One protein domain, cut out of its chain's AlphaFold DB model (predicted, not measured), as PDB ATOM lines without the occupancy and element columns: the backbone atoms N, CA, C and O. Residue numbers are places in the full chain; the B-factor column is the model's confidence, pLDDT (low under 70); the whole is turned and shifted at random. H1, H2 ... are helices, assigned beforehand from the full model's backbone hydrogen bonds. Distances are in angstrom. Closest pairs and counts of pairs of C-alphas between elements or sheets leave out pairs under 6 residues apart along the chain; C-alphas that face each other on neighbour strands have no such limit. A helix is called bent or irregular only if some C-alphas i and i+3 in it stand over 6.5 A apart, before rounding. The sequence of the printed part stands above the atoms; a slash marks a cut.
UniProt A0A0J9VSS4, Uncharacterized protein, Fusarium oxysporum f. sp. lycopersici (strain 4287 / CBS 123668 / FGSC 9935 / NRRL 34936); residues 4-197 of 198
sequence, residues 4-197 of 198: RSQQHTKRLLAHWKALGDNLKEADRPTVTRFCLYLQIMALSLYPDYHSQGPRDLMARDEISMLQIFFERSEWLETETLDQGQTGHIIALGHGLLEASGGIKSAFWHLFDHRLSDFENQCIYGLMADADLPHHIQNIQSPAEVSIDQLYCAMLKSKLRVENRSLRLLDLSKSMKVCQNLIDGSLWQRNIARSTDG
ATOM      1  N   ARG A   4      79.841 145.739   0.196       63.31
ATOM      2  CA  ARG A   4      79.367 146.671   1.234       63.31
ATOM      3  C   ARG A   4      78.018 146.278   1.847       63.31
ATOM      4  O   ARG A   4      77.826 146.481   3.041       63.31
ATOM      5  N   SER A   5      77.102 145.719   1.055       63.75
ATOM      6  CA  SER A   5      75.790 145.273   1.549       63.75
ATOM      7  C   SER A   5      75.954 144.039   2.441       63.75
ATOM      8  O   SER A   5      75.437 144.013   3.553       63.75
ATOM      9  N   GLN A   6      76.803 143.088   2.039       68.44
ATOM     10  CA  GLN A   6      77.113 141.913   2.860       68.44
ATOM     11  C   GLN A   6      77.804 142.281   4.181       68.44
ATOM     12  O   GLN A   6      77.504 141.698   5.223       68.44
ATOM     13  N   GLN A   7      78.715 143.259   4.167       74.94
ATOM     14  CA  GLN A   7      79.381 143.725   5.385       74.94
ATOM     15  C   GLN A   7      78.411 144.441   6.341       74.94
ATOM     16  O   GLN A   7      78.522 144.285   7.558       74.94
ATOM     17  N   HIS A   8      77.442 145.186   5.804       74.62
ATOM     18  CA  HIS A   8      76.401 145.838   6.595       74.62
ATOM     19  C   HIS A   8      75.461 144.822   7.260       74.62
ATOM     20  O   HIS A   8      75.283 144.872   8.477       74.62
ATOM     21  N   THR A   9      74.955 143.839   6.508       74.56
ATOM     22  CA  THR A   9      74.111 142.759   7.046       74.56
ATOM     23  C   THR A   9      74.824 141.974   8.147       74.56
ATOM     24  O   THR A   9      74.271 141.796   9.229       74.56
ATOM     25  N   LYS A  10      76.094 141.588   7.940       80.25
ATOM     26  CA  LYS A  10      76.901 140.908   8.974       80.25
ATOM     27  C   LYS A  10      77.019 141.726  10.260       80.25
ATOM     28  O   LYS A  10      76.976 141.167  11.353       80.25
ATOM     29  N   ARG A  11      77.164 143.050  10.143       83.06
ATOM     30  CA  ARG A  11      77.237 143.947  11.300       83.06
ATOM     31  C   ARG A  11      75.907 144.014  12.055       83.06
ATOM     32  O   ARG A  11      75.919 143.950  13.280       83.06
ATOM     33  N   LEU A  12      74.780 144.110  11.350       83.81
ATOM     34  CA  LEU A  12      73.452 144.105  11.973       83.81
ATOM     35  C   LEU A  12      73.170 142.774  12.688       83.81
ATOM     36  O   LEU A  12      72.764 142.782  13.848       83.81
ATOM     37  N   LEU A  13      73.499 141.638  12.065       81.94
ATOM     38  CA  LEU A  13      73.393 140.318  12.698       81.94
ATOM     39  C   LEU A  13      74.257 140.209  13.962       81.94
ATOM     40  O   LEU A  13      73.812 139.664  14.970       81.94
ATOM     41  N   ALA A  14      75.467 140.776  13.955       84.88
ATOM     42  CA  ALA A  14      76.308 140.827  15.149       84.88
ATOM     43  C   ALA A  14      75.671 141.658  16.280       84.88
ATOM     44  O   ALA A  14      75.790 141.295  17.447       84.88
ATOM     45  N   HIS A  15      74.968 142.747  15.955       87.81
ATOM     46  CA  HIS A  15      74.258 143.562  16.946       87.81
ATOM     47  C   HIS A  15      73.017 142.864  17.515       87.81
ATOM     48  O   HIS A  15      72.737 143.009  18.706       87.81
ATOM     49  N   TRP A  16      72.314 142.073  16.701       87.44
ATOM     50  CA  TRP A  16      71.247 141.196  17.186       87.44
ATOM     51  C   TRP A  16      71.789 140.096  18.096       87.44
ATOM     52  O   TRP A  16      71.289 139.898  19.198       87.44
ATOM     53  N   LYS A  17      72.880 139.437  17.693       87.06
ATOM     54  CA  LYS A  17      73.538 138.432  18.532       87.06
ATOM     55  C   LYS A  17      73.974 139.017  19.879       87.06
ATOM     56  O   LYS A  17      73.724 138.408  20.911       87.06
ATOM     57  N   ALA A  18      74.540 140.224  19.871       89.62
ATOM     58  CA  ALA A  18      74.909 140.926  21.095       89.62
ATOM     59  C   ALA A  18      73.702 141.201  22.011       89.62
ATOM     60  O   ALA A  18      73.850 141.144  23.225       89.62
ATOM     61  N   LEU A  19      72.508 141.469  21.463       91.69
ATOM     62  CA  LEU A  19      71.285 141.577  22.269       91.69
ATOM     63  C   LEU A  19      70.982 140.256  22.985       91.69
ATOM     64  O   LEU A  19      70.746 140.257  24.191       91.69
ATOM     65  N   GLY A  20      71.028 139.139  22.254       91.69
ATOM     66  CA  GLY A  20      70.824 137.806  22.819       91.69
ATOM     67  C   GLY A  20      71.855 137.455  23.896       91.69
ATOM     68  O   GLY A  20      71.492 136.950  24.955       91.69
ATOM     69  N   ASP A  21      73.131 137.761  23.668       91.31
ATOM     70  CA  ASP A  21      74.191 137.510  24.650       91.31
ATOM     71  C   ASP A  21      74.011 138.386  25.904       91.31
ATOM     72  O   ASP A  21      74.027 137.870  27.022       91.31
ATOM     73  N   ASN A  22      73.683 139.672  25.740       93.69
ATOM     74  CA  ASN A  22      73.377 140.558  26.866       93.69
ATOM     75  C   ASN A  22      72.159 140.083  27.679       93.69
ATOM     76  O   ASN A  22      72.134 140.238  28.897       93.69
ATOM     77  N   LEU A  23      71.142 139.510  27.026       94.19
ATOM     78  CA  LEU A  23      69.973 138.942  27.704       94.19
ATOM     79  C   LEU A  23      70.324 137.696  28.529       94.19
ATOM     80  O   LEU A  23      69.733 137.492  29.584       94.19
ATOM     81  N   LYS A  24      71.292 136.884  28.084       92.62
ATOM     82  CA  LYS A  24      71.786 135.721  28.846       92.62
ATOM     83  C   LYS A  24      72.605 136.129  30.070       92.62
ATOM     84  O   LYS A  24      72.588 135.419  31.070       92.62
ATOM     85  N   GLU A  25      73.334 137.238  29.978       94.00
ATOM     86  CA  GLU A  25      74.185 137.755  31.059       94.00
ATOM     87  C   GLU A  25      73.429 138.640  32.063       94.00
ATOM     88  O   GLU A  25      73.916 138.879  33.170       94.00
ATOM     89  N   ALA A  26      72.246 139.137  31.694       94.31
ATOM     90  CA  ALA A  26      71.434 139.994  32.544       94.31
ATOM     91  C   ALA A  26      70.938 139.271  33.808       94.31
ATOM     92  O   ALA A  26      70.663 138.070  33.817       94.31
ATOM     93  N   ASP A  27      70.769 140.031  34.894       94.31
ATOM     94  CA  ASP A  27      70.187 139.487  36.115       94.31
ATOM     95  C   ASP A  27      68.715 139.077  35.914       94.31
ATOM     96  O   ASP A  27      67.989 139.614  35.070       94.31
ATOM     97  N   ARG A  28      68.247 138.117  36.724       91.81
ATOM     98  CA  ARG A  28      66.872 137.597  36.627       91.81
ATOM     99  C   ARG A  28      65.816 138.716  36.667       91.81
ATOM    100  O   ARG A  28      64.948 138.712  35.802       91.81
ATOM    101  N   PRO A  29      65.873 139.714  37.576       91.88
ATOM    102  CA  PRO A  29      64.901 140.808  37.583       91.88
ATOM    103  C   PRO A  29      64.854 141.628  36.290       91.88
ATOM    104  O   PRO A  29      63.794 142.155  35.948       91.88
ATOM    105  N   THR A  30      65.984 141.820  35.610       93.62
ATOM    106  CA  THR A  30      66.056 142.516  34.316       93.62
ATOM    107  C   THR A  30      65.412 141.683  33.222       93.62
ATOM    108  O   THR A  30      64.565 142.201  32.497       93.62
ATOM    109  N   VAL A  31      65.725 140.388  33.158       94.25
ATOM    110  CA  VAL A  31      65.119 139.460  32.192       94.25
ATOM    111  C   VAL A  31      63.603 139.368  32.383       94.25
ATOM    112  O   VAL A  31      62.848 139.531  31.426       94.25
ATOM    113  N   THR A  32      63.131 139.222  33.624       92.31
ATOM    114  CA  THR A  32      61.692 139.202  33.922       92.31
ATOM    115  C   THR A  32      61.005 140.489  33.466       92.31
ATOM    116  O   THR A  32      59.930 140.440  32.872       92.31
ATOM    117  N   ARG A  33      61.617 141.658  33.711       93.50
ATOM    118  CA  ARG A  33      61.075 142.954  33.265       93.50
ATOM    119  C   ARG A  33      61.051 143.076  31.744       93.50
ATOM    120  O   ARG A  33      60.050 143.544  31.212       93.50
ATOM    121  N   PHE A  34      62.093 142.606  31.066       95.62
ATOM    122  CA  PHE A  34      62.164 142.583  29.608       95.62
ATOM    123  C   PHE A  34      61.004 141.783  29.006       95.62
ATOM    124  O   PHE A  34      60.232 142.313  28.206       95.62
ATOM    125  N   CYS A  35      60.816 140.543  29.465       95.19
ATOM    126  CA  CYS A  35      59.716 139.687  29.021       95.19
ATOM    127  C   CYS A  35      58.349 140.292  29.370       95.19
ATOM    128  O   CYS A  35      57.428 140.253  28.556       95.19
ATOM    129  N   LEU A  36      58.214 140.886  30.559       92.69
ATOM    130  CA  LEU A  36      56.981 141.537  31.001       92.69
ATOM    131  C   LEU A  36      56.594 142.708  30.090       92.69
ATOM    132  O   LEU A  36      55.433 142.837  29.711       92.69
ATOM    133  N   TYR A  37      57.553 143.562  29.741       94.25
ATOM    134  CA  TYR A  37      57.323 144.699  28.856       94.25
ATOM    135  C   TYR A  37      56.986 144.247  27.431       94.25
ATOM    136  O   TYR A  37      56.025 144.767  26.866       94.25
ATOM    137  N   LEU A  38      57.684 143.241  26.884       94.31
ATOM    138  CA  LEU A  38      57.293 142.621  25.608       94.31
ATOM    139  C   LEU A  38      55.849 142.125  25.649       94.31
ATOM    140  O   LEU A  38      55.067 142.434  24.755       94.31
ATOM    141  N   GLN A  39      55.477 141.394  26.701       92.81
ATOM    142  CA  GLN A  39      54.135 140.840  26.839       92.81
ATOM    143  C   GLN A  39      53.070 141.939  26.948       92.81
ATOM    144  O   GLN A  39      52.023 141.815  26.324       92.81
ATOM    145  N   ILE A  40      53.329 143.025  27.685       91.44
ATOM    146  CA  ILE A  40      52.417 144.177  27.781       91.44
ATOM    147  C   ILE A  40      52.220 144.832  26.409       91.44
ATOM    148  O   ILE A  40      51.081 145.063  26.003       91.44
ATOM    149  N   MET A  41      53.309 145.110  25.689       90.94
ATOM    150  CA  MET A  41      53.246 145.741  24.367       90.94
ATOM    151  C   MET A  41      52.535 144.838  23.356       90.94
ATOM    152  O   MET A  41      51.654 145.294  22.635       90.94
ATOM    153  N   ALA A  42      52.821 143.542  23.364       90.62
ATOM    154  CA  ALA A  42      52.147 142.595  22.491       90.62
ATOM    155  C   ALA A  42      50.659 142.419  22.849       90.62
ATOM    156  O   ALA A  42      49.814 142.426  21.960       90.62
ATOM    157  N   LEU A  43      50.303 142.345  24.137       89.31
ATOM    158  CA  LEU A  43      48.902 142.272  24.568       89.31
ATOM    159  C   LEU A  43      48.122 143.525  24.180       89.31
ATOM    160  O   LEU A  43      46.965 143.408  23.795       89.31
ATOM    161  N   SER A  44      48.741 144.706  24.218       86.69
ATOM    162  CA  SER A  44      48.068 145.949  23.822       86.69
ATOM    163  C   SER A  44      47.611 145.982  22.357       86.69
ATOM    164  O   SER A  44      46.761 146.793  22.015       86.69
ATOM    165  N   LEU A  45      48.098 145.064  21.514       84.44
ATOM    166  CA  LEU A  45      47.650 144.917  20.127       84.44
ATOM    167  C   LEU A  45      46.290 144.210  19.994       84.44
ATOM    168  O   LEU A  45      45.699 144.215  18.915       84.44
ATOM    169  N   TYR A  46      45.788 143.586  21.064       84.38
ATOM    170  CA  TYR A  46      44.561 142.796  21.027       84.38
ATOM    171  C   TYR A  46      43.375 143.545  21.645       84.38
ATOM    172  O   TYR A  46      43.466 143.984  22.792       84.38
ATOM    173  N   PRO A  47      42.223 143.605  20.951       79.50
ATOM    174  CA  PRO A  47      41.007 144.208  21.496       79.50
ATOM    175  C   PRO A  47      40.266 143.296  22.492       79.50
ATOM    176  O   PRO A  47      39.440 143.774  23.262       79.50
ATOM    177  N   ASP A  48      40.534 141.982  22.477       83.06
ATOM    178  CA  ASP A  48      39.908 140.999  23.371       83.06
ATOM    179  C   ASP A  48      40.936 140.019  23.954       83.06
ATOM    180  O   ASP A  48      41.437 139.129  23.261       83.06
ATOM    181  N   TYR A  49      41.190 140.127  25.262       85.56
ATOM    182  CA  TYR A  49      42.132 139.279  26.005       85.56
ATOM    183  C   TYR A  49      41.624 137.866  26.314       85.56
ATOM    184  O   TYR A  49      42.368 137.053  26.869       85.56
ATOM    185  N   HIS A  50      40.373 137.550  25.980       83.75
ATOM    186  CA  HIS A  50      39.821 136.203  26.114       83.75
ATOM    187  C   HIS A  50      40.056 135.331  24.877       83.75
ATOM    188  O   HIS A  50      39.882 134.111  24.957       83.75
ATOM    189  N   SER A  51      40.475 135.936  23.764       86.06
ATOM    190  CA  SER A  51      40.798 135.237  22.523       86.06
ATOM    191  C   SER A  51      42.067 134.375  22.640       86.06
ATOM    192  O   SER A  51      42.806 134.427  23.627       86.06
ATOM    193  N   GLN A  52      42.301 133.508  21.651       88.06
ATOM    194  CA  GLN A  52      43.379 132.517  21.706       88.06
ATOM    195  C   GLN A  52      44.775 133.159  21.771       88.06
ATOM    196  O   GLN A  52      45.539 132.811  22.665       88.06
ATOM    197  N   GLY A  53      45.063 134.151  20.921       88.31
ATOM    198  CA  GLY A  53      46.371 134.819  20.857       88.31
ATOM    199  C   GLY A  53      46.843 135.398  22.201       88.31
ATOM    200  O   GLY A  53      47.892 134.991  22.699       88.31
ATOM    201  N   PRO A  54      46.061 136.269  22.866       89.44
ATOM    202  CA  PRO A  54      46.370 136.774  24.203       89.44
ATOM    203  C   PRO A  54      46.525 135.680  25.251       89.44
ATOM    204  O   PRO A  54      47.394 135.789  26.115       89.44
ATOM    205  N   ARG A  55      45.703 134.621  25.205       90.31
ATOM    206  CA  ARG A  55      45.824 133.491  26.140       90.31
ATOM    207  C   ARG A  55      47.139 132.749  25.963       90.31
ATOM    208  O   ARG A  55      47.796 132.473  26.965       90.31
ATOM    209  N   ASP A  56      47.540 132.493  24.725       91.44
ATOM    210  CA  ASP A  56      48.818 131.858  24.420       91.44
ATOM    211  C   ASP A  56      49.978 132.752  24.843       91.44
ATOM    212  O   ASP A  56      50.885 132.290  25.529       91.44
ATOM    213  N   LEU A  57      49.900 134.050  24.544       91.75
ATOM    214  CA  LEU A  57      50.894 135.041  24.944       91.75
ATOM    215  C   LEU A  57      51.038 135.136  26.473       91.75
ATOM    216  O   LEU A  57      52.158 135.154  26.980       91.75
ATOM    217  N   MET A  58      49.931 135.136  27.226       91.81
ATOM    218  CA  MET A  58      49.937 135.086  28.696       91.81
ATOM    219  C   MET A  58      50.527 133.777  29.241       91.81
ATOM    220  O   MET A  58      51.121 133.768  30.320       91.81
ATOM    221  N   ALA A  59      50.378 132.672  28.510       92.25
ATOM    222  CA  ALA A  59      50.876 131.360  28.902       92.25
ATOM    223  C   ALA A  59      52.373 131.145  28.612       92.25
ATOM    224  O   ALA A  59      52.900 130.095  29.002       92.25
ATOM    225  N   ARG A  60      53.054 132.101  27.963       91.88
ATOM    226  CA  ARG A  60      54.500 132.049  27.708       91.88
ATOM    227  C   ARG A  60      55.294 132.343  28.980       91.88
ATOM    228  O   ARG A  60      54.983 133.269  29.728       91.88
ATOM    229  N   ASP A  61      56.314 131.530  29.217       91.81
ATOM    230  CA  ASP A  61      57.341 131.790  30.223       91.81
ATOM    231  C   ASP A  61      58.499 132.608  29.626       91.81
ATOM    232  O   ASP A  61      58.503 132.945  28.440       91.81
ATOM    233  N   GLU A  62      59.478 132.964  30.459       92.50
ATOM    234  CA  GLU A  62      60.631 133.763  30.027       92.50
ATOM    235  C   GLU A  62      61.418 133.067  28.913       92.50
ATOM    236  O   GLU A  62      61.817 133.720  27.954       92.50
ATOM    237  N   ILE A  63      61.595 131.746  28.998       91.31
ATOM    238  CA  ILE A  63      62.352 130.973  28.007       91.31
ATOM    239  C   ILE A  63      61.665 131.064  26.641       91.31
ATOM    240  O   ILE A  63      62.304 131.413  25.649       91.31
ATOM    241  N   SER A  64      60.355 130.823  26.608       91.44
ATOM    242  CA  SER A  64      59.550 130.869  25.385       91.44
ATOM    243  C   SER A  64      59.513 132.277  24.780       91.44
ATOM    244  O   SER A  64      59.573 132.428  23.564       91.44
ATOM    245  N   MET A  65      59.446 133.320  25.615       92.00
ATOM    246  CA  MET A  65      59.484 134.719  25.159       92.00
ATOM    247  C   MET A  65      60.842 135.105  24.558       92.00
ATOM    248  O   MET A  65      60.897 135.914  23.636       92.00
ATOM    249  N   LEU A  66      61.941 134.545  25.069       92.38
ATOM    250  CA  LEU A  66      63.295 134.916  24.650       92.38
ATOM    251  C   LEU A  66      63.808 134.128  23.442       92.38
ATOM    252  O   LEU A  66      64.809 134.523  22.842       92.38
ATOM    253  N   GLN A  67      63.131 133.044  23.059       88.75
ATOM    254  CA  GLN A  67      63.581 132.125  22.012       88.75
ATOM    255  C   GLN A  67      63.927 132.839  20.692       88.75
ATOM    256  O   GLN A  67      64.946 132.542  20.069       88.75
ATOM    257  N   ILE A  68      63.149 133.852  20.298       84.31
ATOM    258  CA  ILE A  68      63.390 134.642  19.080       84.31
ATOM    259  C   ILE A  68      64.726 135.406  19.096       84.31
ATOM    260  O   ILE A  68      65.359 135.560  18.053       84.31
ATOM    261  N   PHE A  69      65.203 135.825  20.270       87.06
ATOM    262  CA  PHE A  69      66.480 136.529  20.426       87.06
ATOM    263  C   PHE A  69      67.680 135.575  20.421       87.06
ATOM    264  O   PHE A  69      68.813 136.019  20.236       87.06
ATOM    265  N   PHE A  70      67.453 134.273  20.625       85.38
ATOM    266  CA  PHE A  70      68.514 133.267  20.725       85.38
ATOM    267  C   PHE A  70      68.629 132.374  19.491       85.38
ATOM    268  O   PHE A  70      69.742 132.019  19.110       85.38
ATOM    269  N   GLU A  71      67.501 132.011  18.884       74.00
ATOM    270  CA  GLU A  71      67.438 130.953  17.871       74.00
ATOM    271  C   GLU A  71      67.056 131.467  16.481       74.00
ATOM    272  O   GLU A  71      67.375 130.830  15.484       74.00
ATOM    273  N   ARG A  72      66.403 132.631  16.381       64.81
ATOM    274  CA  ARG A  72      65.856 133.147  15.115       64.81
ATOM    275  C   ARG A  72      66.672 134.307  14.535       64.81
ATOM    276  O   ARG A  72      66.109 135.337  14.174       64.81
ATOM    277  N   SER A  73      67.992 134.152  14.383       60.53
ATOM    278  CA  SER A  73      68.777 135.119  13.584       60.53
ATOM    279  C   SER A  73      68.323 135.151  12.121       60.53
ATOM    280  O   SER A  73      68.366 136.205  11.493       60.53
ATOM    281  N   GLU A  74      67.805 134.023  11.628       57.34
ATOM    282  CA  GLU A  74      67.234 133.851  10.287       57.34
ATOM    283  C   GLU A  74      66.079 134.821  10.001       57.34
ATOM    284  O   GLU A  74      65.882 135.222   8.857       57.34
ATOM    285  N   TRP A  75      65.355 135.274  11.035       58.44
ATOM    286  CA  TRP A  75      64.300 136.282  10.886       58.44
ATOM    287  C   TRP A  75      64.845 137.579  10.276       58.44
ATOM    288  O   TRP A  75      64.204 138.156   9.405       58.44
ATOM    289  N   LEU A  76      66.072 137.973  10.632       59.50
ATOM    290  CA  LEU A  76      66.754 139.152  10.083       59.50
ATOM    291  C   LEU A  76      67.469 138.886   8.749       59.50
ATOM    292  O   LEU A  76      67.951 139.826   8.118       59.50
ATOM    293  N   GLU A  77      67.589 137.619   8.349       54.91
ATOM    294  CA  GLU A  77      68.236 137.192   7.102       54.91
ATOM    295  C   GLU A  77      67.240 137.071   5.939       54.91
ATOM    296  O   GLU A  77      67.655 137.002   4.781       54.91
ATOM    297  N   THR A  78      65.933 137.084   6.222       47.34
ATOM    298  CA  THR A  78      64.898 137.042   5.186       47.34
ATOM    299  C   THR A  78      64.867 138.332   4.358       47.34
ATOM    300  O   THR A  78      64.787 139.434   4.897       47.34
ATOM    301  N   GLU A  79      64.858 138.199   3.025       42.94
ATOM    302  CA  GLU A  79      64.730 139.305   2.049       42.94
ATOM    303  C   GLU A  79      63.420 140.118   2.195       42.94
ATOM    304  O   GLU A  79      63.194 141.075   1.458       42.94
ATOM    305  N   THR A  80      62.547 139.738   3.134       41.34
ATOM    306  CA  THR A  80      61.248 140.354   3.423       41.34
ATOM    307  C   THR A  80      61.300 141.522   4.405       41.34
ATOM    308  O   THR A  80      60.399 142.358   4.373       41.34
ATOM    309  N   LEU A  81      62.318 141.609   5.268       51.25
ATOM    310  CA  LEU A  81      62.540 142.800   6.090       51.25
ATOM    311  C   LEU A  81      63.411 143.768   5.293       51.25
ATOM    312  O   LEU A  81      64.553 143.450   4.956       51.25
ATOM    313  N   ASP A  82      62.873 144.948   4.974       59.03
ATOM    314  CA  ASP A  82      63.666 146.023   4.382       59.03
ATOM    315  C   ASP A  82      64.916 146.228   5.252       59.03
ATOM    316  O   ASP A  82      64.818 146.376   6.473       59.03
ATOM    317  N   GLN A  83      66.107 146.220   4.644       56.91
ATOM    318  CA  GLN A  83      67.370 146.382   5.370       56.91
ATOM    319  C   GLN A  83      67.381 147.678   6.205       56.91
ATOM    320  O   GLN A  83      68.082 147.744   7.217       56.91
ATOM    321  N   GLY A  84      66.571 148.679   5.826       63.22
ATOM    322  CA  GLY A  84      66.324 149.885   6.621       63.22
ATOM    323  C   GLY A  84      65.606 149.640   7.957       63.22
ATOM    324  O   GLY A  84      65.904 150.319   8.939       63.22
ATOM    325  N   GLN A  85      64.723 148.643   8.043       77.31
ATOM    326  CA  GLN A  85      63.953 148.319   9.249       77.31
ATOM    327  C   GLN A  85      64.730 147.437  10.236       77.31
ATOM    328  O   GLN A  85      64.555 147.575  11.447       77.31
ATOM    329  N   THR A  86      65.655 146.596   9.761       81.94
ATOM    330  CA  THR A  86      66.491 145.731  10.620       81.94
ATOM    331  C   THR A  86      67.287 146.524  11.658       81.94
ATOM    332  O   THR A  86      67.363 146.135  12.824       81.94
ATOM    333  N   GLY A  87      67.860 147.668  11.265       86.56
ATOM    334  CA  GLY A  87      68.554 148.558  12.201       86.56
ATOM    335  C   GLY A  87      67.630 149.092  13.300       86.56
ATOM    336  O   GLY A  87      68.002 149.083  14.476       86.56
ATOM    337  N   HIS A  88      66.411 149.482  12.931       89.25
ATOM    338  CA  HIS A  88      65.415 149.991  13.867       89.25
ATOM    339  C   HIS A  88      64.939 148.897  14.842       89.25
ATOM    340  O   HIS A  88      64.899 149.129  16.048       89.25
ATOM    341  N   ILE A  89      64.681 147.679  14.356       89.44
ATOM    342  CA  ILE A  89      64.351 146.502  15.182       89.44
ATOM    343  C   ILE A  89      65.437 146.256  16.240       89.44
ATOM    344  O   ILE A  89      65.141 146.079  17.422       89.44
ATOM    345  N   ILE A  90      66.709 146.294  15.840       90.00
ATOM    346  CA  ILE A  90      67.838 146.152  16.769       90.00
ATOM    347  C   ILE A  90      67.821 147.281  17.809       90.00
ATOM    348  O   ILE A  90      67.972 147.014  19.002       90.00
ATOM    349  N   ALA A  91      67.608 148.531  17.387       91.19
ATOM    350  CA  ALA A  91      67.530 149.669  18.301       91.19
ATOM    351  C   ALA A  91      66.402 149.508  19.334       91.19
ATOM    352  O   ALA A  91      66.646 149.721  20.523       91.19
ATOM    353  N   LEU A  92      65.211 149.074  18.909       92.88
ATOM    354  CA  LEU A  92      64.065 148.811  19.786       92.88
ATOM    355  C   LEU A  92      64.350 147.705  20.808       92.88
ATOM    356  O   LEU A  92      64.018 147.865  21.985       92.88
ATOM    357  N   GLY A  93      64.984 146.606  20.386       93.88
ATOM    358  CA  GLY A  93      65.334 145.492  21.272       93.88
ATOM    359  C   GLY A  93      66.354 145.889  22.342       93.88
ATOM    360  O   GLY A  93      66.153 145.635  23.530       93.88
ATOM    361  N   HIS A  94      67.419 146.595  21.950       93.44
ATOM    362  CA  HIS A  94      68.398 147.128  22.907       93.44
ATOM    363  C   HIS A  94      67.801 148.218  23.803       93.44
ATOM    364  O   HIS A  94      68.111 148.279  24.991       93.44
ATOM    365  N   GLY A  95      66.916 149.055  23.264       93.25
ATOM    366  CA  GLY A  95      66.189 150.057  24.037       93.25
ATOM    367  C   GLY A  95      65.297 149.446  25.112       93.25
ATOM    368  O   GLY A  95      65.253 149.927  26.244       93.25
ATOM    369  N   LEU A  96      64.642 148.335  24.782       95.56
ATOM    370  CA  LEU A  96      63.840 147.574  25.726       95.56
ATOM    371  C   LEU A  96      64.693 146.941  26.834       95.56
ATOM    372  O   LEU A  96      64.305 146.982  28.004       95.56
ATOM    373  N   LEU A  97      65.867 146.404  26.492       95.50
ATOM    374  CA  LEU A  97      66.822 145.893  27.478       95.50
ATOM    375  C   LEU A  97      67.287 146.998  28.437       95.50
ATOM    376  O   LEU A  97      67.245 146.804  29.653       95.50
ATOM    377  N   GLU A  98      67.650 148.172  27.916       94.38
ATOM    378  CA  GLU A  98      68.015 149.341  28.727       94.38
ATOM    379  C   GLU A  98      66.870 149.744  29.670       94.38
ATOM    380  O   GLU A  98      67.073 149.891  30.878       94.38
ATOM    381  N   ALA A  99      65.644 149.866  29.151       92.75
ATOM    382  CA  ALA A  99      64.466 150.219  29.946       92.75
ATOM    383  C   ALA A  99      64.146 149.179  31.034       92.75
ATOM    384  O   ALA A  99      63.604 149.517  32.091       92.75
ATOM    385  N   SER A 100      64.528 147.926  30.803       93.75
ATOM    386  CA  SER A 100      64.387 146.822  31.753       93.75
ATOM    387  C   SER A 100      65.475 146.814  32.830       93.75
ATOM    388  O   SER A 100      65.436 145.963  33.712       93.75
ATOM    389  N   GLY A 101      66.404 147.777  32.822       92.25
ATOM    390  CA  GLY A 101      67.514 147.884  33.771       92.25
ATOM    391  C   GLY A 101      68.806 147.211  33.312       92.25
ATOM    392  O   GLY A 101      69.736 147.110  34.109       92.25
ATOM    393  N   GLY A 102      68.861 146.759  32.059       92.12
ATOM    394  CA  GLY A 102      70.057 146.198  31.450       92.12
ATOM    395  C   GLY A 102      71.059 147.262  31.003       92.12
ATOM    396  O   GLY A 102      70.990 148.440  31.365       92.12
ATOM    397  N   ILE A 103      72.021 146.826  30.191       89.88
ATOM    398  CA  ILE A 103      73.082 147.683  29.653       89.88
ATOM    399  C   ILE A 103      72.465 148.783  28.773       89.88
ATOM    400  O   ILE A 103      71.524 148.540  28.019       89.88
ATOM    401  N   LYS A 104      73.013 150.003  28.862       85.94
ATOM    402  CA  LYS A 104      72.590 151.135  28.024       85.94
ATOM    403  C   LYS A 104      72.762 150.816  26.542       85.94
ATOM    404  O   LYS A 104      73.820 150.340  26.129       85.94
ATOM    405  N   SER A 105      71.761 151.155  25.736       79.75
ATOM    406  CA  SER A 105      71.802 150.898  24.302       79.75
ATOM    407  C   SER A 105      72.782 151.842  23.606       79.75
ATOM    408  O   SER A 105      72.615 153.062  23.588       79.75
ATOM    409  N   ALA A 106      73.799 151.265  22.963       80.44
ATOM    410  CA  ALA A 106      74.677 151.976  22.032       80.44
ATOM    411  C   ALA A 106      74.056 152.114  20.623       80.44
ATOM    412  O   ALA A 106      74.655 152.698  19.716       80.44
ATOM    413  N   PHE A 107      72.853 151.568  20.420       83.94
ATOM    414  CA  PHE A 107      72.251 151.347  19.101       83.94
ATOM    415  C   PHE A 107      71.119 152.318  18.768       83.94
ATOM    416  O   PHE A 107      70.521 152.216  17.705       83.94
ATOM    417  N   TRP A 108      70.884 153.326  19.613       82.81
ATOM    418  CA  TRP A 108      69.914 154.398  19.360       82.81
ATOM    419  C   TRP A 108      70.153 155.166  18.048       82.81
ATOM    420  O   TRP A 108      69.217 155.722  17.486       82.81
ATOM    421  N   HIS A 109      71.378 155.159  17.518       83.50
ATOM    422  CA  HIS A 109      71.698 155.739  16.209       83.50
ATOM    423  C   HIS A 109      71.072 154.982  15.021       83.50
ATOM    424  O   HIS A 109      71.036 155.523  13.921       83.50
ATOM    425  N   LEU A 110      70.610 153.743  15.228       85.81
ATOM    426  CA  LEU A 110      69.906 152.935  14.227       85.81
ATOM    427  C   LEU A 110      68.379 153.111  14.292       85.81
ATOM    428  O   LEU A 110      67.668 152.541  13.470       85.81
ATOM    429  N   PHE A 111      67.868 153.871  15.266       86.62
ATOM    430  CA  PHE A 111      66.438 154.117  15.420       86.62
ATOM    431  C   PHE A 111      65.920 155.026  14.296       86.62
ATOM    432  O   PHE A 111      66.313 156.190  14.191       86.62
ATOM    433  N   ASP A 112      65.030 154.495  13.458       87.06
ATOM    434  CA  ASP A 112      64.303 155.279  12.454       87.06
ATOM    435  C   ASP A 112      63.108 156.018  13.077       87.06
ATOM    436  O   ASP A 112      62.128 155.397  13.474       87.06
ATOM    437  N   HIS A 113      63.191 157.347  13.136       84.12
ATOM    438  CA  HIS A 113      62.154 158.230  13.684       84.12
ATOM    439  C   HIS A 113      60.971 158.459  12.730       84.12
ATOM    440  O   HIS A 113      60.037 159.177  13.078       84.12
ATOM    441  N   ARG A 114      61.034 157.921  11.507       85.94
ATOM    442  CA  ARG A 114      59.939 158.009  10.533       85.94
ATOM    443  C   ARG A 114      58.875 156.939  10.763       85.94
ATOM    444  O   ARG A 114      57.771 157.107  10.258       85.94
ATOM    445  N   LEU A 115      59.215 155.870  11.486       83.31
ATOM    446  CA  LEU A 115      58.257 154.849  11.894       83.31
ATOM    447  C   LEU A 115      57.373 155.393  13.017       83.31
ATOM    448  O   LEU A 115      57.846 156.024  13.962       83.31
ATOM    449  N   SER A 116      56.077 155.158  12.872       86.06
ATOM    450  CA  SER A 116      55.044 155.547  13.821       86.06
ATOM    451  C   SER A 116      55.062 154.685  15.083       86.06
ATOM    452  O   SER A 116      55.503 153.535  15.074       86.06
ATOM    453  N   ASP A 117      54.482 155.206  16.162       86.69
ATOM    454  CA  ASP A 117      54.219 154.471  17.405       86.69
ATOM    455  C   ASP A 117      53.546 153.114  17.137       86.69
ATOM    456  O   ASP A 117      53.911 152.089  17.711       86.69
ATOM    457  N   PHE A 118      52.595 153.088  16.205       83.56
ATOM    458  CA  PHE A 118      51.895 151.870  15.814       83.56
ATOM    459  C   PHE A 118      52.831 150.828  15.175       83.56
ATOM    460  O   PHE A 118      52.765 149.643  15.508       83.56
ATOM    461  N   GLU A 119      53.732 151.256  14.289       86.12
ATOM    462  CA  GLU A 119      54.730 150.371  13.679       86.12
ATOM    463  C   GLU A 119      55.702 149.831  14.733       86.12
ATOM    464  O   GLU A 119      55.982 148.631  14.754       86.12
ATOM    465  N   ASN A 120      56.136 150.672  15.674       88.62
ATOM    466  CA  ASN A 120      57.006 150.260  16.778       88.62
ATOM    467  C   ASN A 120      56.315 149.215  17.668       88.62
ATOM    468  O   ASN A 120      56.912 148.198  18.031       88.62
ATOM    469  N   GLN A 121      55.034 149.425  17.985       87.31
ATOM    470  CA  GLN A 121      54.224 148.481  18.755       87.31
ATOM    471  C   GLN A 121      54.063 147.142  18.017       87.31
ATOM    472  O   GLN A 121      54.226 146.088  18.630       87.31
ATOM    473  N   CYS A 122      53.815 147.164  16.701       85.88
ATOM    474  CA  CYS A 122      53.766 145.954  15.875       85.88
ATOM    475  C   CYS A 122      55.095 145.193  15.893       85.88
ATOM    476  O   CYS A 122      55.096 143.973  16.048       85.88
ATOM    477  N   ILE A 123      56.227 145.897  15.793       88.56
ATOM    478  CA  ILE A 123      57.558 145.285  15.867       88.56
ATOM    479  C   ILE A 123      57.765 144.597  17.223       88.56
ATOM    480  O   ILE A 123      58.216 143.453  17.260       88.56
ATOM    481  N   TYR A 124      57.389 145.237  18.333       90.81
ATOM    482  CA  TYR A 124      57.437 144.592  19.649       90.81
ATOM    483  C   TYR A 124      56.492 143.386  19.755       90.81
ATOM    484  O   TYR A 124      56.851 142.386  20.376       90.81
ATOM    485  N   GLY A 125      55.319 143.443  19.120       89.31
ATOM    486  CA  GLY A 125      54.412 142.300  18.984       89.31
ATOM    487  C   GLY A 125      55.066 141.117  18.269       89.31
ATOM    488  O   GLY A 125      55.035 139.998  18.775       89.31
ATOM    489  N   LEU A 126      55.740 141.372  17.144       86.75
ATOM    490  CA  LEU A 126      56.502 140.358  16.406       86.75
ATOM    491  C   LEU A 126      57.666 139.799  17.231       86.75
ATOM    492  O   LEU A 126      57.894 138.593  17.225       86.75
ATOM    493  N   MET A 127      58.366 140.646  17.995       89.44
ATOM    494  CA  MET A 127      59.398 140.209  18.943       89.44
ATOM    495  C   MET A 127      58.843 139.346  20.083       89.44
ATOM    496  O   MET A 127      59.589 138.598  20.699       89.44
ATOM    497  N   ALA A 128      57.553 139.440  20.394       89.31
ATOM    498  CA  ALA A 128      56.885 138.529  21.321       89.31
ATOM    499  C   ALA A 128      56.283 137.303  20.611       89.31
ATOM    500  O   ALA A 128      55.649 136.473  21.268       89.31
ATOM    501  N   ASP A 129      56.469 137.198  19.286       85.44
ATOM    502  CA  ASP A 129      55.871 136.191  18.406       85.44
ATOM    503  C   ASP A 129      54.340 136.136  18.595       85.44
ATOM    504  O   ASP A 129      53.707 135.084  18.672       85.44
ATOM    505  N   ALA A 130      53.747 137.329  18.716       82.94
ATOM    506  CA  ALA A 130      52.310 137.526  18.749       82.94
ATOM    507  C   ALA A 130      51.717 137.327  17.350       82.94
ATOM    508  O   ALA A 130      52.230 137.856  16.361       82.94
ATOM    509  N   ASP A 131      50.602 136.602  17.284       75.31
ATOM    510  CA  ASP A 131      49.810 136.487  16.064       75.31
ATOM    511  C   ASP A 131      49.093 137.818  15.829       75.31
ATOM    512  O   ASP A 131      48.085 138.124  16.481       75.31
ATOM    513  N   LEU A 132      49.689 138.669  14.992       66.75
ATOM    514  CA  LEU A 132      49.145 139.985  14.690       66.75
ATOM    515  C   LEU A 132      47.823 139.805  13.933       66.75
ATOM    516  O   LEU A 132      47.817 139.166  12.878       66.75
ATOM    517  N   PRO A 133      46.704 140.384  14.410       55.75
ATOM    518  CA  PRO A 133      45.438 140.266  13.707       55.75
ATOM    519  C   PRO A 133      45.587 140.741  12.257       55.75
ATOM    520  O   PRO A 133      45.997 141.874  12.008       55.75
ATOM    521  N   HIS A 134      45.178 139.915  11.290       51.09
ATOM    522  CA  HIS A 134      45.149 140.283   9.864       51.09
ATOM    523  C   HIS A 134      44.279 141.526   9.566       51.09
ATOM    524  O   HIS A 134      44.325 142.078   8.466       51.09
ATOM    525  N   HIS A 135      43.498 141.991  10.545       45.53
ATOM    526  CA  HIS A 135      42.684 143.199  10.487       45.53
ATOM    527  C   HIS A 135      43.291 144.302  11.365       45.53
ATOM    528  O   HIS A 135      42.848 144.560  12.481       45.53
ATOM    529  N   ILE A 136      44.288 144.986  10.803       51.53
ATOM    530  CA  ILE A 136      45.047 146.123  11.363       51.53
ATOM    531  C   ILE A 136      44.168 147.346  11.735       51.53
ATOM    532  O   ILE A 136      44.644 148.315  12.312       51.53
ATOM    533  N   GLN A 137      42.863 147.326  11.451       46.25
ATOM    534  CA  GLN A 137      41.992 148.505  11.557       46.25
ATOM    535  C   GLN A 137      41.486 148.835  12.976       46.25
ATOM    536  O   GLN A 137      40.929 149.910  13.153       46.25
ATOM    537  N   ASN A 138      41.683 147.965  13.977       47.66
ATOM    538  CA  ASN A 138      41.160 148.155  15.346       47.66
ATOM    539  C   ASN A 138      42.216 147.916  16.443       47.66
ATOM    540  O   ASN A 138      41.894 147.400  17.516       47.66
ATOM    541  N   ILE A 139      43.482 148.226  16.172       55.53
ATOM    542  CA  ILE A 139      44.540 148.075  17.172       55.53
ATOM    543  C   ILE A 139      44.563 149.313  18.068       55.53
ATOM    544  O   ILE A 139      44.682 150.435  17.582       55.53
ATOM    545  N   GLN A 140      44.428 149.094  19.373       54.91
ATOM    546  CA  GLN A 140      44.473 150.152  20.374       54.91
ATOM    547  C   GLN A 140      45.925 150.528  20.673       54.91
ATOM    548  O   GLN A 140      46.790 149.664  20.857       54.91
ATOM    549  N   SER A 141      46.189 151.828  20.781       56.72
ATOM    550  CA  SER A 141      47.422 152.290  21.418       56.72
ATOM    551  C   SER A 141      47.480 151.750  22.858       56.72
ATOM    552  O   SER A 141      46.431 151.640  23.501       56.72
ATOM    553  N   PRO A 142      48.657 151.466  23.449       55.12
ATOM    554  CA  PRO A 142      48.749 151.111  24.867       55.12
ATOM    555  C   PRO A 142      48.126 152.169  25.794       55.12
ATOM    556  O   PRO A 142      47.734 151.844  26.913       55.12
ATOM    557  N   ALA A 143      48.018 153.422  25.334       54.78
ATOM    558  CA  ALA A 143      47.318 154.504  26.024       54.78
ATOM    559  C   ALA A 143      45.778 154.389  25.976       54.78
ATOM    560  O   ALA A 143      45.097 154.963  26.822       54.78
ATOM    561  N   GLU A 144      45.234 153.660  25.003       61.56
ATOM    562  CA  GLU A 144      43.796 153.434  24.788       61.56
ATOM    563  C   GLU A 144      43.318 152.091  25.357       61.56
ATOM    564  O   GLU A 144      42.116 151.849  25.477       61.56
ATOM    565  N   VAL A 145      44.257 151.228  25.752       67.31
ATOM    566  CA  VAL A 145      43.975 149.971  26.438       67.31
ATOM    567  C   VAL A 145      43.359 150.238  27.810       67.31
ATOM    568  O   VAL A 145      43.907 150.972  28.636       67.31
ATOM    569  N   SER A 146      42.246 149.561  28.105       79.19
ATOM    570  CA  SER A 146      41.690 149.540  29.459       79.19
ATOM    571  C   SER A 146      42.696 148.914  30.427       79.19
ATOM    572  O   SER A 146      42.921 147.700  30.424       79.19
ATOM    573  N   ILE A 147      43.290 149.751  31.283       81.19
ATOM    574  CA  ILE A 147      44.269 149.317  32.284       81.19
ATOM    575  C   ILE A 147      43.711 148.223  33.199       81.19
ATOM    576  O   ILE A 147      44.452 147.326  33.591       81.19
ATOM    577  N   ASP A 148      42.408 148.246  33.485       83.75
ATOM    578  CA  ASP A 148      41.749 147.238  34.316       83.75
ATOM    579  C   ASP A 148      41.643 145.890  33.597       83.75
ATOM    580  O   ASP A 148      41.903 144.840  34.194       83.75
ATOM    581  N   GLN A 149      41.314 145.897  32.301       84.88
ATOM    582  CA  GLN A 149      41.281 144.675  31.496       84.88
ATOM    583  C   GLN A 149      42.682 144.092  31.324       84.88
ATOM    584  O   GLN A 149      42.871 142.889  31.527       84.88
ATOM    585  N   LEU A 150      43.673 144.939  31.028       86.69
ATOM    586  CA  LEU A 150      45.061 144.505  30.919       86.69
ATOM    587  C   LEU A 150      45.563 143.990  32.265       86.69
ATOM    588  O   LEU A 150      46.208 142.952  32.314       86.69
ATOM    589  N   TYR A 151      45.214 144.635  33.376       87.50
ATOM    590  CA  TYR A 151      45.538 144.140  34.710       87.50
ATOM    591  C   TYR A 151      44.959 142.749  34.957       87.50
ATOM    592  O   TYR A 151      45.691 141.845  35.361       87.50
ATOM    593  N   CYS A 152      43.681 142.532  34.642       87.00
ATOM    594  CA  CYS A 152      43.046 141.220  34.764       87.00
ATOM    595  C   CYS A 152      43.708 140.153  33.878       87.00
ATOM    596  O   CYS A 152      43.811 138.994  34.291       87.00
ATOM    597  N   ALA A 153      44.170 140.529  32.684       87.94
ATOM    598  CA  ALA A 153      44.942 139.662  31.799       87.94
ATOM    599  C   ALA A 153      46.332 139.360  32.388       87.94
ATOM    600  O   ALA A 153      46.695 138.204  32.566       87.94
ATOM    601  N   MET A 154      47.076 140.372  32.830       88.12
ATOM    602  CA  MET A 154      48.403 140.208  33.432       88.12
ATOM    603  C   MET A 154      48.371 139.394  34.730       88.12
ATOM    604  O   MET A 154      49.323 138.679  35.044       88.12
ATOM    605  N   LEU A 155      47.252 139.402  35.462       86.62
ATOM    606  CA  LEU A 155      47.031 138.472  36.568       86.62
ATOM    607  C   LEU A 155      46.970 137.002  36.111       86.62
ATOM    608  O   LEU A 155      47.105 136.122  36.945       86.62
ATOM    609  N   LYS A 156      46.794 136.681  34.837       87.88
ATOM    610  CA  LYS A 156      46.830 135.303  34.322       87.88
ATOM    611  C   LYS A 156      48.171 134.943  33.683       87.88
ATOM    612  O   LYS A 156      48.371 133.785  33.334       87.88
ATOM    613  N   SER A 157      49.079 135.911  33.548       88.75
ATOM    614  CA  SER A 157      50.395 135.696  32.949       88.75
ATOM    615  C   SER A 157      51.255 134.729  33.766       88.75
ATOM    616  O   SER A 157      51.285 134.799  34.999       88.75
ATOM    617  N   LYS A 158      52.008 133.862  33.078       88.94
ATOM    618  CA  LYS A 158      53.055 133.033  33.693       88.94
ATOM    619  C   LYS A 158      54.308 133.819  34.074       88.94
ATOM    620  O   LYS A 158      55.040 133.366  34.944       88.94
ATOM    621  N   LEU A 159      54.524 135.014  33.514       86.00
ATOM    622  CA  LEU A 159      55.664 135.892  33.830       86.00
ATOM    623  C   LEU A 159      55.544 136.578  35.204       86.00
ATOM    624  O   LEU A 159      56.220 137.569  35.487       86.00
ATOM    625  N   ARG A 160      54.644 136.097  36.067       69.62
ATOM    626  CA  ARG A 160      54.455 136.631  37.412       69.62
ATOM    627  C   ARG A 160      55.764 136.555  38.187       69.62
ATOM    628  O   ARG A 160      56.360 135.494  38.334       69.62
ATOM    629  N   VAL A 161      56.157 137.690  38.759       57.84
ATOM    630  CA  VAL A 161      57.243 137.750  39.736       57.84
ATOM    631  C   VAL A 161      56.805 136.920  40.941       57.84
ATOM    632  O   VAL A 161      55.930 137.350  41.692       57.84
ATOM    633  N   GLU A 162      57.405 135.742  41.117       50.94
ATOM    634  CA  GLU A 162      57.006 134.687  42.071       50.94
ATOM    635  C   GLU A 162      56.875 135.147  43.541       50.94
ATOM    636  O   GLU A 162      56.370 134.403  44.372       50.94
ATOM    637  N   ASN A 163      57.264 136.383  43.877       43.78
ATOM    638  CA  ASN A 163      57.304 136.894  45.247       43.78
ATOM    639  C   ASN A 163      56.513 138.184  45.521       43.78
ATOM    640  O   ASN A 163      56.577 138.693  46.642       43.78
ATOM    641  N   ARG A 164      55.762 138.747  44.561       55.47
ATOM    642  CA  ARG A 164      54.877 139.897  44.838       55.47
ATOM    643  C   ARG A 164      53.595 139.817  44.026       55.47
ATOM    644  O   ARG A 164      53.636 139.671  42.810       55.47
ATOM    645  N   SER A 165      52.455 139.998  44.692       64.25
ATOM    646  CA  SER A 165      51.196 140.303  44.013       64.25
ATOM    647  C   SER A 165      51.426 141.512  43.103       64.25
ATOM    648  O   SER A 165      51.780 142.585  43.598       64.25
ATOM    649  N   LEU A 166      51.280 141.339  41.785       71.44
ATOM    650  CA  LEU A 166      51.336 142.447  40.832       71.44
ATOM    651  C   LEU A 166      50.300 143.480  41.272       71.44
ATOM    652  O   LEU A 166      49.110 143.182  41.292       71.44
ATOM    653  N   ARG A 167      50.741 144.676  41.666       83.69
ATOM    654  CA  ARG A 167      49.825 145.764  42.013       83.69
ATOM    655  C   ARG A 167      49.483 146.536  40.750       83.69
ATOM    656  O   ARG A 167      50.359 146.764  39.917       83.69
ATOM    657  N   LEU A 168      48.250 147.026  40.656       82.25
ATOM    658  CA  LEU A 168      47.804 147.878  39.548       82.25
ATOM    659  C   LEU A 168      48.745 149.077  39.321       82.25
ATOM    660  O   LEU A 168      49.071 149.412  38.187       82.25
ATOM    661  N   LEU A 169      49.265 149.671  40.402       84.81
ATOM    662  CA  LEU A 169      50.245 150.759  40.327       84.81
ATOM    663  C   LEU A 169      51.563 150.336  39.661       84.81
ATOM    664  O   LEU A 169      52.163 151.118  38.927       84.81
ATOM    665  N   ASP A 170      52.031 149.117  39.930       85.94
ATOM    666  CA  ASP A 170      53.264 148.600  39.340       85.94
ATOM    667  C   ASP A 170      53.044 148.298  37.844       85.94
ATOM    668  O   ASP A 170      53.915 148.600  37.030       85.94
ATOM    669  N   LEU A 171      51.849 147.829  37.459       87.12
ATOM    670  CA  LEU A 171      51.464 147.699  36.049       87.12
ATOM    671  C   LEU A 171      51.376 149.061  35.346       87.12
ATOM    672  O   LEU A 171      51.930 149.215  34.264       87.12
ATOM    673  N   SER A 172      50.753 150.065  35.967       87.25
ATOM    674  CA  SER A 172      50.654 151.422  35.409       87.25
ATOM    675  C   SER A 172      52.035 152.026  35.118       87.25
ATOM    676  O   SER A 172      52.263 152.606  34.055       87.25
ATOM    677  N   LYS A 173      53.003 151.830  36.026       89.50
ATOM    678  CA  LYS A 173      54.398 152.239  35.801       89.50
ATOM    679  C   LYS A 173      55.021 151.507  34.616       89.50
ATOM    680  O   LYS A 173      55.667 152.148  33.792       89.50
ATOM    681  N   SER A 174      54.810 150.196  34.517       90.12
ATOM    682  CA  SER A 174      55.287 149.383  33.393       90.12
ATOM    683  C   SER A 174      54.685 149.831  32.060       90.12
ATOM    684  O   SER A 174      55.424 150.000  31.096       90.12
ATOM    685  N   MET A 175      53.382 150.122  32.012       88.88
ATOM    686  CA  MET A 175      52.725 150.661  30.816       88.88
ATOM    687  C   MET A 175      53.322 152.003  30.397       88.88
ATOM    688  O   MET A 175      53.583 152.210  29.219       88.88
ATOM    689  N   LYS A 176      53.618 152.894  31.351       90.06
ATOM    690  CA  LYS A 176      54.281 154.168  31.043       90.06
ATOM    691  C   LYS A 176      55.680 153.968  30.453       90.06
ATOM    692  O   LYS A 176      56.090 154.734  29.587       90.06
ATOM    693  N   VAL A 177      56.426 152.962  30.913       91.44
ATOM    694  CA  VAL A 177      57.720 152.603  30.309       91.44
ATOM    695  C   VAL A 177      57.524 152.085  28.883       91.44
ATOM    696  O   VAL A 177      58.224 152.548  27.990       91.44
ATOM    697  N   CYS A 178      56.548 151.201  28.664       91.94
ATOM    698  CA  CYS A 178      56.219 150.671  27.339       91.94
ATOM    699  C   CYS A 178      55.808 151.784  26.364       91.94
ATOM    700  O   CYS A 178      56.320 151.842  25.252       91.94
ATOM    701  N   GLN A 179      54.966 152.725  26.803       89.75
ATOM    702  CA  GLN A 179      54.575 153.875  25.987       89.75
ATOM    703  C   GLN A 179      55.790 154.721  25.586       89.75
ATOM    704  O   GLN A 179      55.929 155.058  24.419       89.75
ATOM    705  N   ASN A 180      56.713 154.979  26.524       89.50
ATOM    706  CA  ASN A 180      57.930 155.750  26.248       89.50
ATOM    707  C   ASN A 180      58.908 155.058  25.274       89.50
ATOM    708  O   ASN A 180      59.814 155.698  24.732       89.50
ATOM    709  N   LEU A 181      58.835 153.728  25.175       89.56
ATOM    710  CA  LEU A 181      59.609 152.948  24.210       89.56
ATOM    711  C   LEU A 181      58.976 153.045  22.824       89.56
ATOM    712  O   LEU A 181      59.684 153.256  21.845       89.56
ATOM    713  N   ILE A 182      57.648 152.933  22.771       88.38
ATOM    714  CA  ILE A 182      56.854 153.003  21.545       88.38
ATOM    715  C   ILE A 182      56.930 154.393  20.901       88.38
ATOM    716  O   ILE A 182      57.179 154.477  19.704       88.38
ATOM    717  N   ASP A 183      56.796 155.465  21.685       85.62
ATOM    718  CA  ASP A 183      56.813 156.854  21.194       85.62
ATOM    719  C   ASP A 183      58.226 157.421  20.936       85.62
ATOM    720  O   ASP A 183      58.399 158.579  20.552       85.62
ATOM    721  N   GLY A 184      59.274 156.630  21.196       77.88
ATOM    722  CA  GLY A 184      60.665 157.052  21.031       77.88
ATOM    723  C   GLY A 184      61.138 158.139  22.013       77.88
ATOM    724  O   GLY A 184      62.244 158.667  21.869       77.88
ATOM    725  N   SER A 185      60.381 158.485  23.056       78.06
ATOM    726  CA  SER A 185      60.776 159.507  24.041       78.06
ATOM    727  C   SER A 185      62.005 159.108  24.867       78.06
ATOM    728  O   SER A 185      62.733 159.966  25.380       78.06
ATOM    729  N   LEU A 186      62.261 157.806  25.034       70.31
ATOM    730  CA  LEU A 186      63.506 157.295  25.621       70.31
ATOM    731  C   LEU A 186      64.720 157.627  24.744       70.31
ATOM    732  O   LEU A 186      65.735 158.106  25.256       70.31
ATOM    733  N   TRP A 187      64.583 157.460  23.430       69.75
ATOM    734  CA  TRP A 187      65.600 157.820  22.445       69.75
ATOM    735  C   TRP A 187      65.891 159.327  22.462       69.75
ATOM    736  O   TRP A 187      67.050 159.724  22.613       69.75
ATOM    737  N   GLN A 188      64.852 160.171  22.426       68.88
ATOM    738  CA  GLN A 188      65.004 161.636  22.443       68.88
ATOM    739  C   GLN A 188      65.779 162.124  23.676       68.88
ATOM    740  O   GLN A 188      66.688 162.950  23.573       68.88
ATOM    741  N   ARG A 189      65.465 161.570  24.854       68.44
ATOM    742  CA  ARG A 189      66.153 161.907  26.110       68.44
ATOM    743  C   ARG A 189      67.615 161.474  26.116       68.44
ATOM    744  O   ARG A 189      68.452 162.176  26.682       68.44
ATOM    745  N   ASN A 190      67.929 160.331  25.515       64.38
ATOM    746  CA  ASN A 190      69.294 159.816  25.473       64.38
ATOM    747  C   ASN A 190      70.175 160.577  24.470       64.38
ATOM    748  O   ASN A 190      71.337 160.840  24.783       64.38
ATOM    749  N   ILE A 191      69.623 161.030  23.338       63.69
ATOM    750  CA  ILE A 191      70.333 161.945  22.432       63.69
ATOM    751  C   ILE A 191      70.607 163.283  23.118       63.69
ATOM    752  O   ILE A 191      71.761 163.704  23.134       63.69
ATOM    753  N   ALA A 192      69.603 163.901  23.750       60.06
ATOM    754  CA  ALA A 192      69.771 165.180  24.448       60.06
ATOM    755  C   ALA A 192      70.883 165.126  25.517       60.06
ATOM    756  O   ALA A 192      71.734 166.006  25.604       60.06
ATOM    757  N   ARG A 193      70.958 164.026  26.276       57.72
ATOM    758  CA  ARG A 193      72.024 163.803  27.270       57.72
ATOM    759  C   ARG A 193      73.415 163.636  26.658       57.72
ATOM    760  O   ARG A 193      74.401 163.946  27.318       57.72
ATOM    761  N   SER A 194      73.509 163.117  25.435       55.25
ATOM    762  CA  SER A 194      74.783 162.984  24.716       55.25
ATOM    763  C   SER A 194      75.257 164.299  24.092       55.25
ATOM    764  O   SER A 194      76.459 164.480  23.901       55.25
ATOM    765  N   THR A 195      74.336 165.222  23.797       53.50
ATOM    766  CA  THR A 195      74.648 166.540  23.231       53.50
ATOM    767  C   THR A 195      74.963 167.579  24.306       53.50
ATOM    768  O   THR A 195      75.836 168.410  24.076       53.50
ATOM    769  N   ASP A 196      74.340 167.484  25.486       49.38
ATOM    770  CA  ASP A 196      74.562 168.397  26.627       49.38
ATOM    771  C   ASP A 196      75.816 168.062  27.462       49.38
ATOM    772  O   ASP A 196      76.137 168.751  28.426       49.38
ATOM    773  N   GLY A 197      76.538 166.996  27.107       43.81
ATOM    774  CA  GLY A 197      77.792 166.586  27.747       43.81
ATOM    775  C   GLY A 197      79.062 167.165  27.109       43.81
ATOM    776  O   GLY A 197      80.109 166.528  27.224       43.81
TER     777      GLY A 197
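What this domain is: This is residues 4 to 197 of the 198 residues of an uncharacterized protein of Fusarium oxysporum f. sp. lycopersici (strain 4287 / CBS 123668 / FGSC 9935 / NRRL 34936) (UniProt A0A0J9VSS4). Picture a compact helical body with H2 through its middle and H4, H6, H7 and H9 packed round it and crossing it, while the long H1 lies beside H6 and H4. H3 folds back on H2 as a hairpin, H8 sits near the first residues of H9, and H10 leads away, with residues 192 to 197 sticking out. You see 194 printed residues with ten named helices, H1 to H10 in chain order, and no named strand: all helix. The radius of gyration of the C-alphas is 16.2 A, and the spans are 49 by 40 by 30 A.

How they stand to each other: Start at H1, residues 4 to 25. It touches H6, residues 83 to 99, the same way at a shallow tilt of 20 degrees; look at C-alphas 16 and 90, the closest, 6.0 A apart. With residues 16 to 20 alone, H1 touches H4, residues 62 to 71, closest at C-alphas 20 and 69, 5.1 A. H1 also touches H5, residues 73 to 76, closest at C-alphas 13 and 73, 7.0 A. Next find the hub, H2, residues 28 to 43, which touches five helices. With residues 38 to 43 alone it touches H7, residues 117 to 127, at a steep tilt of 60 degrees; the closest C-alphas, 42 and 125, are 4.2 A apart. H9, residues 168 to 182, is about perpendicular to H2 at 75 degrees and touches it, closest at C-alphas 178 and 37, 6.3 A. H2 forms a helical hairpin with H3, residues 52 to 58, closest at C-alphas 43 and 54, 6.1 A. H8, residues 147 to 154, only just touches H9, with 3 pairs of C-alphas within 8 A, closest at 151 and 168, 6.5 A. H10, residues 185 to 195, is close to H6 but not clearly touching, closest at C-alphas 186 and 95, 7.9 A. Every O i to N i+4 pair is within hydrogen-bond range in H1, H2, H3, H7, H8, H9 and H10; H4 has 4 of 6, H6 has 11 of 13, and H5 is too short for such a pair.

Where its parts are: Find C-alpha 4 at (79.367, 146.671, 1.234); from there H1 runs 31.6 A to C-alpha 25. H6 measures 25.0 A, H2 22.1 A and H9 20.8 A from first to last C-alpha. H4 is irregular: its C-alphas 65 and 68 are 7.2 A apart. H10 ends at C-alpha 195, (74.648, 166.540, 23.231).

The domain as a whole: The C-alphas of Arg 4 and Ser 165, the two farthest apart, are 51.6 A apart. The printed part has no cut. H6 to H7, H7 to H8 and H8 to H9 are long links. The model's pLDDT is under 70 at residues 4 to 6, 72 to 84, 132 to 145, 160 to 165 and 187 to 197.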